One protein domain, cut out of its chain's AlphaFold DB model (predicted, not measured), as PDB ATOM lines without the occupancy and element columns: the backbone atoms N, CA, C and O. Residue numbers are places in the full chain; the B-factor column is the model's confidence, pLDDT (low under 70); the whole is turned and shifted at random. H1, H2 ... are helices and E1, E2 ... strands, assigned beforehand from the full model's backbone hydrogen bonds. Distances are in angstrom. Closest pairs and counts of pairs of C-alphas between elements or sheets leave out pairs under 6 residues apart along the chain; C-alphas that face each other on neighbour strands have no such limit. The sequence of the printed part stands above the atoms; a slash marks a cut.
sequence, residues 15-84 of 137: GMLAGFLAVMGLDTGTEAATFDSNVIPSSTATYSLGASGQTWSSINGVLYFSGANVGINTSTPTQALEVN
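AT A GLANCE: This is residues 15 to 84 of the 137 residues of an uncharacterized protein of Candidatus Liptonbacteria bacterium RIFCSPLOWO2_01_FULL_52_25 (UniProt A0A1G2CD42). With little regular structure, the elongated model has a small mixed sheet, E1 E2 E3, at one end, a short helix, H1, at the other, and a long winding link between, of which residues 42 to 47 stick out. The printed part has 70 residues, 20 in named elements: H1, E1, E2, E3 along the chain, class mixed. It is only just loose, close to extended, with radius of gyration of the C-alphas 16.4 A and spans of 53 by 30 by 22 A.

IN THESE COORDINATES: E1 is residues 63 to 66, E2 69 to 72, E3 81 to 83, ending at C-alpha 83 (19.371, -29.340, -30.883). H1, residues 15 to 23, 13.5 A long, begins at C-alpha 15 (63.987, -3.147, -24.415).

HOW THE PARTS SIT: Hairpin E1 and E2 is antiparallel, 155 degrees; N 64 and O 71 are 2.8 A apart. E2 and E3 are parallel, 18 degrees; N 72 and O 82 are 2.9 A apart. H1 is not on the sheet; 3 of its 5 O i to N i+4 pairs are within hydrogen-bond range.

THE WHOLE: The printed part has no cut. Link H1 to E1 is long, 39 residues. Residues 15 to 33 and 51 to 53 have pLDDT under 70.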
ATOM      1  N   GLY A  15      63.680  -1.731 -24.671       44.88
ATOM      2  CA  GLY A  15      63.987  -3.147 -24.415       44.88
ATOM      3  C   GLY A  15      63.134  -3.809 -23.323       44.88
ATOM      4  O   GLY A  15      62.976  -5.025 -23.322       44.88
ATOM      5  N   MET A  16      62.545  -3.030 -22.410       48.72
ATOM      6  CA  MET A  16      61.709  -3.535 -21.317       48.72
ATOM      7  C   MET A  16      60.249  -3.736 -21.755       48.72
ATOM      8  O   MET A  16      59.566  -4.582 -21.192       48.72
ATOM      9  N   LEU A  17      59.782  -3.031 -22.798       45.28
ATOM     10  CA  LEU A  17      58.414  -3.155 -23.325       45.28
ATOM     11  C   LEU A  17      58.155  -4.516 -23.999       45.28
ATOM     12  O   LEU A  17      57.103  -5.114 -23.793       45.28
ATOM     13  N   ALA A  18      59.129  -5.025 -24.760       48.03
ATOM     14  CA  ALA A  18      59.036  -6.336 -25.407       48.03
ATOM     15  C   ALA A  18      59.124  -7.489 -24.390       48.03
ATOM     16  O   ALA A  18      58.392  -8.471 -24.496       48.03
ATOM     17  N   GLY A  19      59.970  -7.343 -23.361       47.50
ATOM     18  CA  GLY A  19      60.085  -8.323 -22.273       47.50
ATOM     19  C   GLY A  19      58.854  -8.365 -21.364       47.50
ATOM     20  O   GLY A  19      58.474  -9.434 -20.893       47.50
ATOM     21  N   PHE A  20      58.195  -7.224 -21.148       50.09
ATOM     22  CA  PHE A  20      56.989  -7.148 -20.324       50.09
ATOM     23  C   PHE A  20      55.763  -7.737 -21.032       50.09
ATOM     24  O   PHE A  20      54.939  -8.359 -20.376       50.09
ATOM     25  N   LEU A  21      55.664  -7.625 -22.363       46.97
ATOM     26  CA  LEU A  21      54.587  -8.254 -23.142       46.97
ATOM     27  C   LEU A  21      54.666  -9.788 -23.151       46.97
ATOM     28  O   LEU A  21      53.634 -10.455 -23.062       46.97
ATOM     29  N   ALA A  22      55.880 -10.345 -23.181       49.97
ATOM     30  CA  ALA A  22      56.108 -11.790 -23.138       49.97
ATOM     31  C   ALA A  22      55.673 -12.427 -21.805       49.97
ATOM     32  O   ALA A  22      55.185 -13.552 -21.793       49.97
ATOM     33  N   VAL A  23      55.778 -11.694 -20.687       48.28
ATOM     34  CA  VAL A  23      55.298 -12.145 -19.363       48.28
ATOM     35  C   VAL A  23      53.766 -12.234 -19.302       48.28
ATOM     36  O   VAL A  23      53.232 -12.981 -18.485       48.28
ATOM     37  N   MET A  24      53.052 -11.514 -20.174       55.69
ATOM     38  CA  MET A  24      51.581 -11.494 -20.220       55.69
ATOM     39  C   MET A  24      50.999 -12.329 -21.372       55.69
ATOM     40  O   MET A  24      49.787 -12.296 -21.572       55.69
ATOM     41  N   GLY A  25      51.837 -13.041 -22.142       53.38
ATOM     42  CA  GLY A  25      51.403 -13.899 -23.255       53.38
ATOM     43  C   GLY A  25      50.629 -13.173 -24.365       53.38
ATOM     44  O   GLY A  25      49.877 -13.805 -25.100       53.38
ATOM     45  N   LEU A  26      50.771 -11.847 -24.466       59.28
ATOM     46  CA  LEU A  26      50.008 -11.015 -25.393       59.28
ATOM     47  C   LEU A  26      50.863 -10.750 -26.643       59.28
ATOM     48  O   LEU A  26      51.714  -9.859 -26.638       59.28
ATOM     49  N   ASP A  27      50.680 -11.544 -27.700       54.25
ATOM     50  CA  ASP A  27      51.320 -11.302 -28.998       54.25
ATOM     51  C   ASP A  27      50.594 -10.164 -29.732       54.25
ATOM     52  O   ASP A  27      49.411 -10.246 -30.041       54.25
ATOM     53  N   THR A  28      51.307  -9.085 -30.040       52.06
ATOM     54  CA  THR A  28      50.767  -7.912 -30.749       52.06
ATOM     55  C   THR A  28      50.457  -8.153 -32.229       52.06
ATOM     56  O   THR A  28      50.035  -7.218 -32.908       52.06
ATOM     57  N   GLY A  29      50.696  -9.360 -32.753       56.09
ATOM     58  CA  GLY A  29      50.339  -9.758 -34.119       56.09
ATOM     59  C   GLY A  29      49.099 -10.648 -34.224       56.09
ATOM     60  O   GLY A  29      48.574 -10.826 -35.324       56.09
ATOM     61  N   THR A  30      48.618 -11.184 -33.101       53.94
ATOM     62  CA  THR A  30      47.542 -12.172 -33.071       53.94
ATOM     63  C   THR A  30      46.563 -11.774 -31.971       53.94
ATOM     64  O   THR A  30      46.932 -11.747 -30.804       53.94
ATOM     65  N   GLU A  31      45.303 -11.492 -32.312       62.06
ATOM     66  CA  GLU A  31      44.210 -11.225 -31.350       62.06
ATOM     67  C   GLU A  31      43.803 -12.510 -30.592       62.06
ATOM     68  O   GLU A  31      42.629 -12.853 -30.462       62.06
ATOM     69  N   ALA A  32      44.785 -13.294 -30.158       62.50
ATOM     70  CA  ALA A  32      44.620 -14.567 -29.495       62.50
ATOM     71  C   ALA A  32      45.396 -14.523 -28.183       62.50
ATOM     72  O   ALA A  32      46.623 -14.497 -28.161       62.50
ATOM     73  N   ALA A  33      44.661 -14.551 -27.074       69.44
ATOM     74  CA  ALA A  33      45.235 -14.955 -25.806       69.44
ATOM     75  C   ALA A  33      45.356 -16.482 -25.817       69.44
ATOM     76  O   ALA A  33      44.349 -17.190 -25.922       69.44
ATOM     77  N   THR A  34      46.578 -16.997 -25.724       72.31
ATOM     78  CA  THR A  34      46.813 -18.417 -25.458       72.31
ATOM     79  C   THR A  34      46.877 -18.621 -23.954       72.31
ATOM     80  O   THR A  34      47.647 -17.955 -23.266       72.31
ATOM     81  N   PHE A  35      46.066 -19.537 -23.436       78.06
ATOM     82  CA  PHE A  35      46.111 -19.915 -22.029       78.06
ATOM     83  C   PHE A  35      46.831 -21.259 -21.909       78.06
ATOM     84  O   PHE A  35      46.351 -22.261 -22.434       78.06
ATOM     85  N   ASP A  36      47.943 -21.293 -21.172       84.12
ATOM     86  CA  ASP A  36      48.676 -22.534 -20.861       84.12
ATOM     87  C   ASP A  36      47.923 -23.426 -19.851       84.12
ATOM     88  O   ASP A  36      48.381 -24.502 -19.467       84.12
ATOM     89  N   SER A  37      46.762 -22.963 -19.381       84.94
ATOM     90  CA  SER A  37      45.908 -23.642 -18.413       84.94
ATOM     91  C   SER A  37      44.428 -23.329 -18.656       84.94
ATOM     92  O   SER A  37      44.073 -22.508 -19.502       84.94
ATOM     93  N   ASN A  38      43.549 -24.009 -17.917       84.88
ATOM     94  CA  ASN A  38      42.105 -23.833 -18.043       84.88
ATOM     95  C   ASN A  38      41.674 -22.395 -17.715       84.88
ATOM     96  O   ASN A  38      42.098 -21.814 -16.718       84.88
ATOM     97  N   VAL A  39      40.723 -21.871 -18.489       83.81
ATOM     98  CA  VAL A  39      39.996 -20.645 -18.140       83.81
ATOM     99  C   VAL A  39      38.936 -20.999 -17.094       83.81
ATOM    100  O   VAL A  39      37.906 -21.586 -17.417       83.81
ATOM    101  N   ILE A  40      39.206 -20.680 -15.826       81.06
ATOM    102  CA  ILE A  40      38.322 -20.988 -14.690       81.06
ATOM    103  C   ILE A  40      37.672 -19.682 -14.198       81.06
ATOM    104  O   ILE A  40      38.374 -18.837 -13.641       81.06
ATOM    105  N   PRO A  41      36.354 -19.472 -14.390       80.06
ATOM    106  CA  PRO A  41      35.673 -18.292 -13.860       80.06
ATOM    107  C   PRO A  41      35.566 -18.342 -12.327       80.06
ATOM    108  O   PRO A  41      35.594 -19.412 -11.717       80.06
ATOM    109  N   SER A  42      35.415 -17.170 -11.697       82.44
ATOM    110  CA  SER A  42      35.185 -17.059 -10.249       82.44
ATOM    111  C   SER A  42      33.944 -17.852  -9.822       82.44
ATOM    112  O   SER A  42      32.902 -17.773 -10.467       82.44
ATOM    113  N   SER A  43      34.006 -18.544  -8.682       82.69
ATOM    114  CA  SER A  43      32.865 -19.296  -8.138       82.69
ATOM    115  C   SER A  43      31.684 -18.412  -7.717       82.69
ATOM    116  O   SER A  43      30.589 -18.920  -7.487       82.69
ATOM    117  N   THR A  44      31.897 -17.100  -7.595       85.69
ATOM    118  CA  THR A  44      30.878 -16.119  -7.197       85.69
ATOM    119  C   THR A  44      30.458 -15.183  -8.331       85.69
ATOM    120  O   THR A  44      29.604 -14.326  -8.111       85.69
ATOM    121  N   ALA A  45      31.027 -15.326  -9.536       73.69
ATOM    122  CA  ALA A  45      30.695 -14.477 -10.678       73.69
ATOM    123  C   ALA A  45      30.821 -15.223 -12.015       73.69
ATOM    124  O   ALA A  45      31.876 -15.749 -12.360       73.69
ATOM    125  N   THR A  46      29.755 -15.198 -12.814       70.19
ATOM    126  CA  THR A  46      29.775 -15.626 -14.219       70.19
ATOM    127  C   THR A  46      30.301 -14.503 -15.102       70.19
ATOM    128  O   THR A  46      29.617 -13.502 -15.314       70.19
ATOM    129  N   TYR A  47      31.505 -14.682 -15.643       73.38
ATOM    130  CA  TYR A  47      32.058 -13.809 -16.676       73.38
ATOM    131  C   TYR A  47      31.757 -14.383 -18.058       73.38
ATOM    132  O   TYR A  47      31.837 -15.593 -18.268       73.38
ATOM    133  N   SER A  48      31.409 -13.513 -19.006       73.62
ATOM    134  CA  SER A  48      31.344 -13.919 -20.410       73.62
ATOM    135  C   SER A  48      32.740 -14.308 -20.890       73.62
ATOM    136  O   SER A  48      33.725 -13.661 -20.536       73.62
ATOM    137  N   LEU A  49      32.825 -15.349 -21.715       76.62
ATOM    138  CA  LEU A  49      34.033 -15.605 -22.489       76.62
ATOM    139  C   LEU A  49      34.045 -14.594 -23.644       76.62
ATOM    140  O   LEU A  49      33.170 -14.628 -24.512       76.62
ATOM    141  N   GLY A  50      34.990 -13.655 -23.607       70.75
ATOM    142  CA  GLY A  50      35.085 -12.521 -24.532       70.75
ATOM    143  C   GLY A  50      34.753 -11.167 -23.888       70.75
ATOM    144  O   GLY A  50      34.408 -11.084 -22.711       70.75
ATOM    145  N   ALA A  51      34.887 -10.088 -24.662       62.81
ATOM    146  CA  ALA A  51      34.607  -8.713 -24.228       62.81
ATOM    147  C   ALA A  51      33.248  -8.220 -24.758       62.81
ATOM    148  O   ALA A  51      32.633  -8.866 -25.609       62.81
ATOM    149  N   SER A  52      32.766  -7.063 -24.290       64.25
ATOM    150  CA  SER A  52      31.546  -6.449 -24.832       64.25
ATOM    151  C   SER A  52      31.666  -6.253 -26.351       64.25
ATOM    152  O   SER A  52      32.621  -5.661 -26.845       64.25
ATOM    153  N   GLY A  53      30.709  -6.805 -27.104       68.19
ATOM    154  CA  GLY A  53      30.729  -6.807 -28.574       68.19
ATOM    155  C   GLY A  53      31.584  -7.905 -29.225       68.19
ATOM    156  O   GLY A  53      31.550  -8.031 -30.442       68.19
ATOM    157  N   GLN A  54      32.304  -8.716 -28.439       73.31
ATOM    158  CA  GLN A  54      33.133  -9.845 -28.890       73.31
ATOM    159  C   GLN A  54      32.966 -11.077 -27.981       73.31
ATOM    160  O   GLN A  54      33.919 -11.811 -27.716       73.31
ATOM    161  N   THR A  55      31.764 -11.292 -27.442       80.94
ATOM    162  CA  THR A  55      31.455 -12.521 -26.701       80.94
ATOM    163  C   THR A  55      31.503 -13.714 -27.646       80.94
ATOM    164  O   THR A  55      31.096 -13.602 -28.803       80.94
ATOM    165  N   TRP A  56      31.974 -14.860 -27.158       82.38
ATOM    166  CA  TRP A  56      32.030 -16.086 -27.950       82.38
ATOM    167  C   TRP A  56      30.653 -16.417 -28.535       82.38
ATOM    168  O   TRP A  56      29.684 -16.590 -27.799       82.38
ATOM    169  N   SER A  57      30.572 -16.516 -29.862       88.44
ATOM    170  CA  SER A  57      29.347 -16.886 -30.580       88.44
ATOM    171  C   SER A  57      29.204 -18.398 -30.752       88.44
ATOM    172  O   SER A  57      28.092 -18.901 -30.908       88.44
ATOM    173  N   SER A  58      30.316 -19.142 -30.711       91.50
ATOM    174  CA  SER A  58      30.304 -20.602 -30.766       91.50
ATOM    175  C   SER A  58      31.566 -21.247 -30.187       91.50
ATOM    176  O   SER A  58      32.600 -20.596 -30.048       91.50
ATOM    177  N   ILE A  59      31.487 -22.547 -29.896       91.00
ATOM    178  CA  ILE A  59      32.625 -23.441 -29.656       91.00
ATOM    179  C   ILE A  59      32.694 -24.417 -30.829       91.00
ATOM    180  O   ILE A  59      31.769 -25.209 -31.040       91.00
ATOM    181  N   ASN A  60      33.789 -24.355 -31.593       91.31
ATOM    182  CA  ASN A  60      34.073 -25.224 -32.741       91.31
ATOM    183  C   ASN A  60      32.959 -25.278 -33.809       91.31
ATOM    184  O   ASN A  60      32.860 -26.265 -34.531       91.31
ATOM    185  N   GLY A  61      32.086 -24.266 -33.892       91.81
ATOM    186  CA  GLY A  61      30.935 -24.283 -34.804       91.81
ATOM    187  C   GLY A  61      29.900 -25.383 -34.511       91.81
ATOM    188  O   GLY A  61      29.099 -25.711 -35.384       91.81
ATOM    189  N   VAL A  62      29.912 -25.961 -33.306       95.69
ATOM    190  CA  VAL A  62      28.978 -27.021 -32.880       95.69
ATOM    191  C   VAL A  62      28.049 -26.511 -31.787       95.69
ATOM    192  O   VAL A  62      26.835 -26.672 -31.887       95.69
ATOM    193  N   LEU A  63      28.607 -25.884 -30.751       96.38
ATOM    194  CA  LEU A  63      27.831 -25.244 -29.692       96.38
ATOM    195  C   LEU A  63      27.734 -23.756 -29.998       96.38
ATOM    196  O   LEU A  63      28.766 -23.105 -30.094       96.38
ATOM    197  N   TYR A  64      26.531 -23.221 -30.136       95.06
ATOM    198  CA  TYR A  64      26.281 -21.817 -30.443       95.06
ATOM    199  C   TYR A  64      25.638 -21.115 -29.254       95.06
ATOM    200  O   TYR A  64      24.725 -21.653 -28.627       95.06
ATOM    201  N   PHE A  65      26.088 -19.894 -28.979       93.25
ATOM    202  CA  PHE A  65      25.505 -19.014 -27.972       93.25
ATOM    203  C   PHE A  65      24.822 -17.846 -28.686       93.25
ATOM    204  O   PHE A  65      25.478 -17.049 -29.354       93.25
ATOM    205  N   SER A  66      23.495 -17.752 -28.564       90.56
ATOM    206  CA  SER A  66      22.679 -16.740 -29.244       90.56
ATOM    207  C   SER A  66      21.772 -16.035 -28.240       90.56
ATOM    208  O   SER A  66      20.665 -16.487 -27.942       90.56
ATOM    209  N   GLY A  67      22.253 -14.918 -27.689       88.19
ATOM    210  CA  GLY A  67      21.568 -14.214 -26.605       88.19
ATOM    211  C   GLY A  67      21.487 -15.087 -25.351       88.19
ATOM    212  O   GLY A  67      22.516 -15.446 -24.787       88.19
ATOM    213  N   ALA A  68      20.270 -15.434 -24.927       90.31
ATOM    214  CA  ALA A  68      20.023 -16.327 -23.790       90.31
ATOM    215  C   ALA A  68      19.876 -17.813 -24.187       90.31
ATOM    216  O   ALA A  68      19.615 -18.648 -23.322       90.31
ATOM    217  N   ASN A  69      20.020 -18.140 -25.475       95.12
ATOM    218  CA  ASN A  69      19.777 -19.477 -26.005       95.12
ATOM    219  C   ASN A  69      21.085 -20.217 -26.302       95.12
ATOM    220  O   ASN A  69      22.082 -19.618 -26.721       95.12
ATOM    221  N   VAL A  70      21.037 -21.539 -26.162       96.50
ATOM    222  CA  VAL A  70      22.100 -22.465 -26.548       96.50
ATOM    223  C   VAL A  70      21.618 -23.335 -27.702       96.50
ATOM    224  O   VAL A  70      20.593 -24.011 -27.608       96.50
ATOM    225  N   GLY A  71      22.382 -23.337 -28.788       97.62
ATOM    226  CA  GLY A  71      22.160 -24.200 -29.939       97.62
ATOM    227  C   GLY A  71      23.211 -25.302 -30.033       97.62
ATOM    228  O   GLY A  71      24.400 -25.023 -29.920       97.62
ATOM    229  N   ILE A  72      22.802 -26.546 -30.280       98.12
ATOM    230  CA  ILE A  72      23.703 -27.639 -30.675       98.12
ATOM    231  C   ILE A  72      23.449 -27.941 -32.152       98.12
ATOM    232  O   ILE A  72      22.348 -28.350 -32.522       98.12
ATOM    233  N   ASN A  73      24.455 -27.709 -32.999       97.69
ATOM    234  CA  ASN A  73      24.356 -27.748 -34.466       97.69
ATOM    235  C   ASN A  73      23.260 -26.827 -35.048       97.69
ATOM    236  O   ASN A  73      22.750 -27.067 -36.144       97.69
ATOM    237  N   THR A  74      22.898 -25.766 -34.323       97.44
ATOM    238  CA  THR A  74      21.950 -24.730 -34.753       97.44
ATOM    239  C   THR A  74      22.496 -23.362 -34.356       97.44
ATOM    240  O   THR A  74      22.680 -23.077 -33.176       97.44
ATOM    241  N   SER A  75      22.816 -22.522 -35.342       96.25
ATOM    242  CA  SER A  75      23.420 -21.201 -35.112       96.25
ATOM    243  C   SER A  75      22.408 -20.125 -34.725       96.25
ATOM    244  O   SER A  75      22.794 -19.059 -34.255       96.25
ATOM    245  N   THR A  76      21.117 -20.388 -34.929       95.88
ATOM    246  CA  THR A  76      20.014 -19.458 -34.650       95.88
ATOM    247  C   THR A  76      18.897 -20.167 -33.874       95.88
ATOM    248  O   THR A  76      17.799 -20.335 -34.408       95.88
ATOM    249  N   PRO A  77      19.163 -20.622 -32.635       97.69
ATOM    250  CA  PRO A  77      18.173 -21.319 -31.821       97.69
ATOM    251  C   PRO A  77      16.988 -20.405 -31.483       97.69
ATOM    252  O   PRO A  77      17.154 -19.277 -31.011       97.69
ATOM    253  N   THR A  78      15.777 -20.918 -31.679       97.38
ATOM    254  CA  THR A  78      14.503 -20.240 -31.395       97.38
ATOM    255  C   THR A  78      13.981 -20.521 -29.984       97.38
ATOM    256  O   THR A  78      13.072 -19.839 -29.512       97.38
ATOM    257  N   GLN A  79      14.568 -21.506 -29.302       97.88
ATOM    258  CA  GLN A  79      14.277 -21.891 -27.921       97.88
ATOM    259  C   GLN A  79      15.540 -21.819 -27.060       97.88
ATOM    260  O   GLN A  79      16.655 -21.838 -27.577       97.88
ATOM    261  N   ALA A  80      15.364 -21.784 -25.734       97.25
ATOM    262  CA  ALA A  80      16.473 -21.702 -24.778       97.25
ATOM    263  C   ALA A  80      17.526 -22.808 -24.975       97.25
ATOM    264  O   ALA A  80      18.722 -22.554 -24.852       97.25
ATOM    265  N   LEU A  81      17.080 -24.017 -25.319       97.69
ATOM    266  CA  LEU A  81      17.926 -25.100 -25.803       97.69
ATOM    267  C   LEU A  81      17.311 -25.653 -27.085       97.69
ATOM    268  O   LEU A  81      16.172 -26.119 -27.071       97.69
ATOM    269  N   GLU A  82      18.074 -25.635 -28.171       98.19
ATOM    270  CA  GLU A  82      17.669 -26.229 -29.441       98.19
ATOM    271  C   GLU A  82      18.789 -27.127 -29.967       98.19
ATOM    272  O   GLU A  82      19.962 -26.751 -29.987       98.19
ATOM    273  N   VAL A  83      18.432 -28.343 -30.369       98.25
ATOM    274  CA  VAL A  83      19.371 -29.340 -30.883       98.25
ATOM    275  C   VAL A  83      18.917 -29.722 -32.280       98.25
ATOM    276  O   VAL A  83      17.853 -30.312 -32.445       98.25
ATOM    277  N   ASN A  84      19.730 -29.416 -33.286       97.75
ATOM    278  CA  ASN A  84      19.532 -29.940 -34.631       97.75
ATOM    279  C   ASN A  84      20.100 -31.366 -34.692       97.75
ATOM    280  O   ASN A  84      21.243 -31.594 -35.095       97.75
TER     281      ASN A  84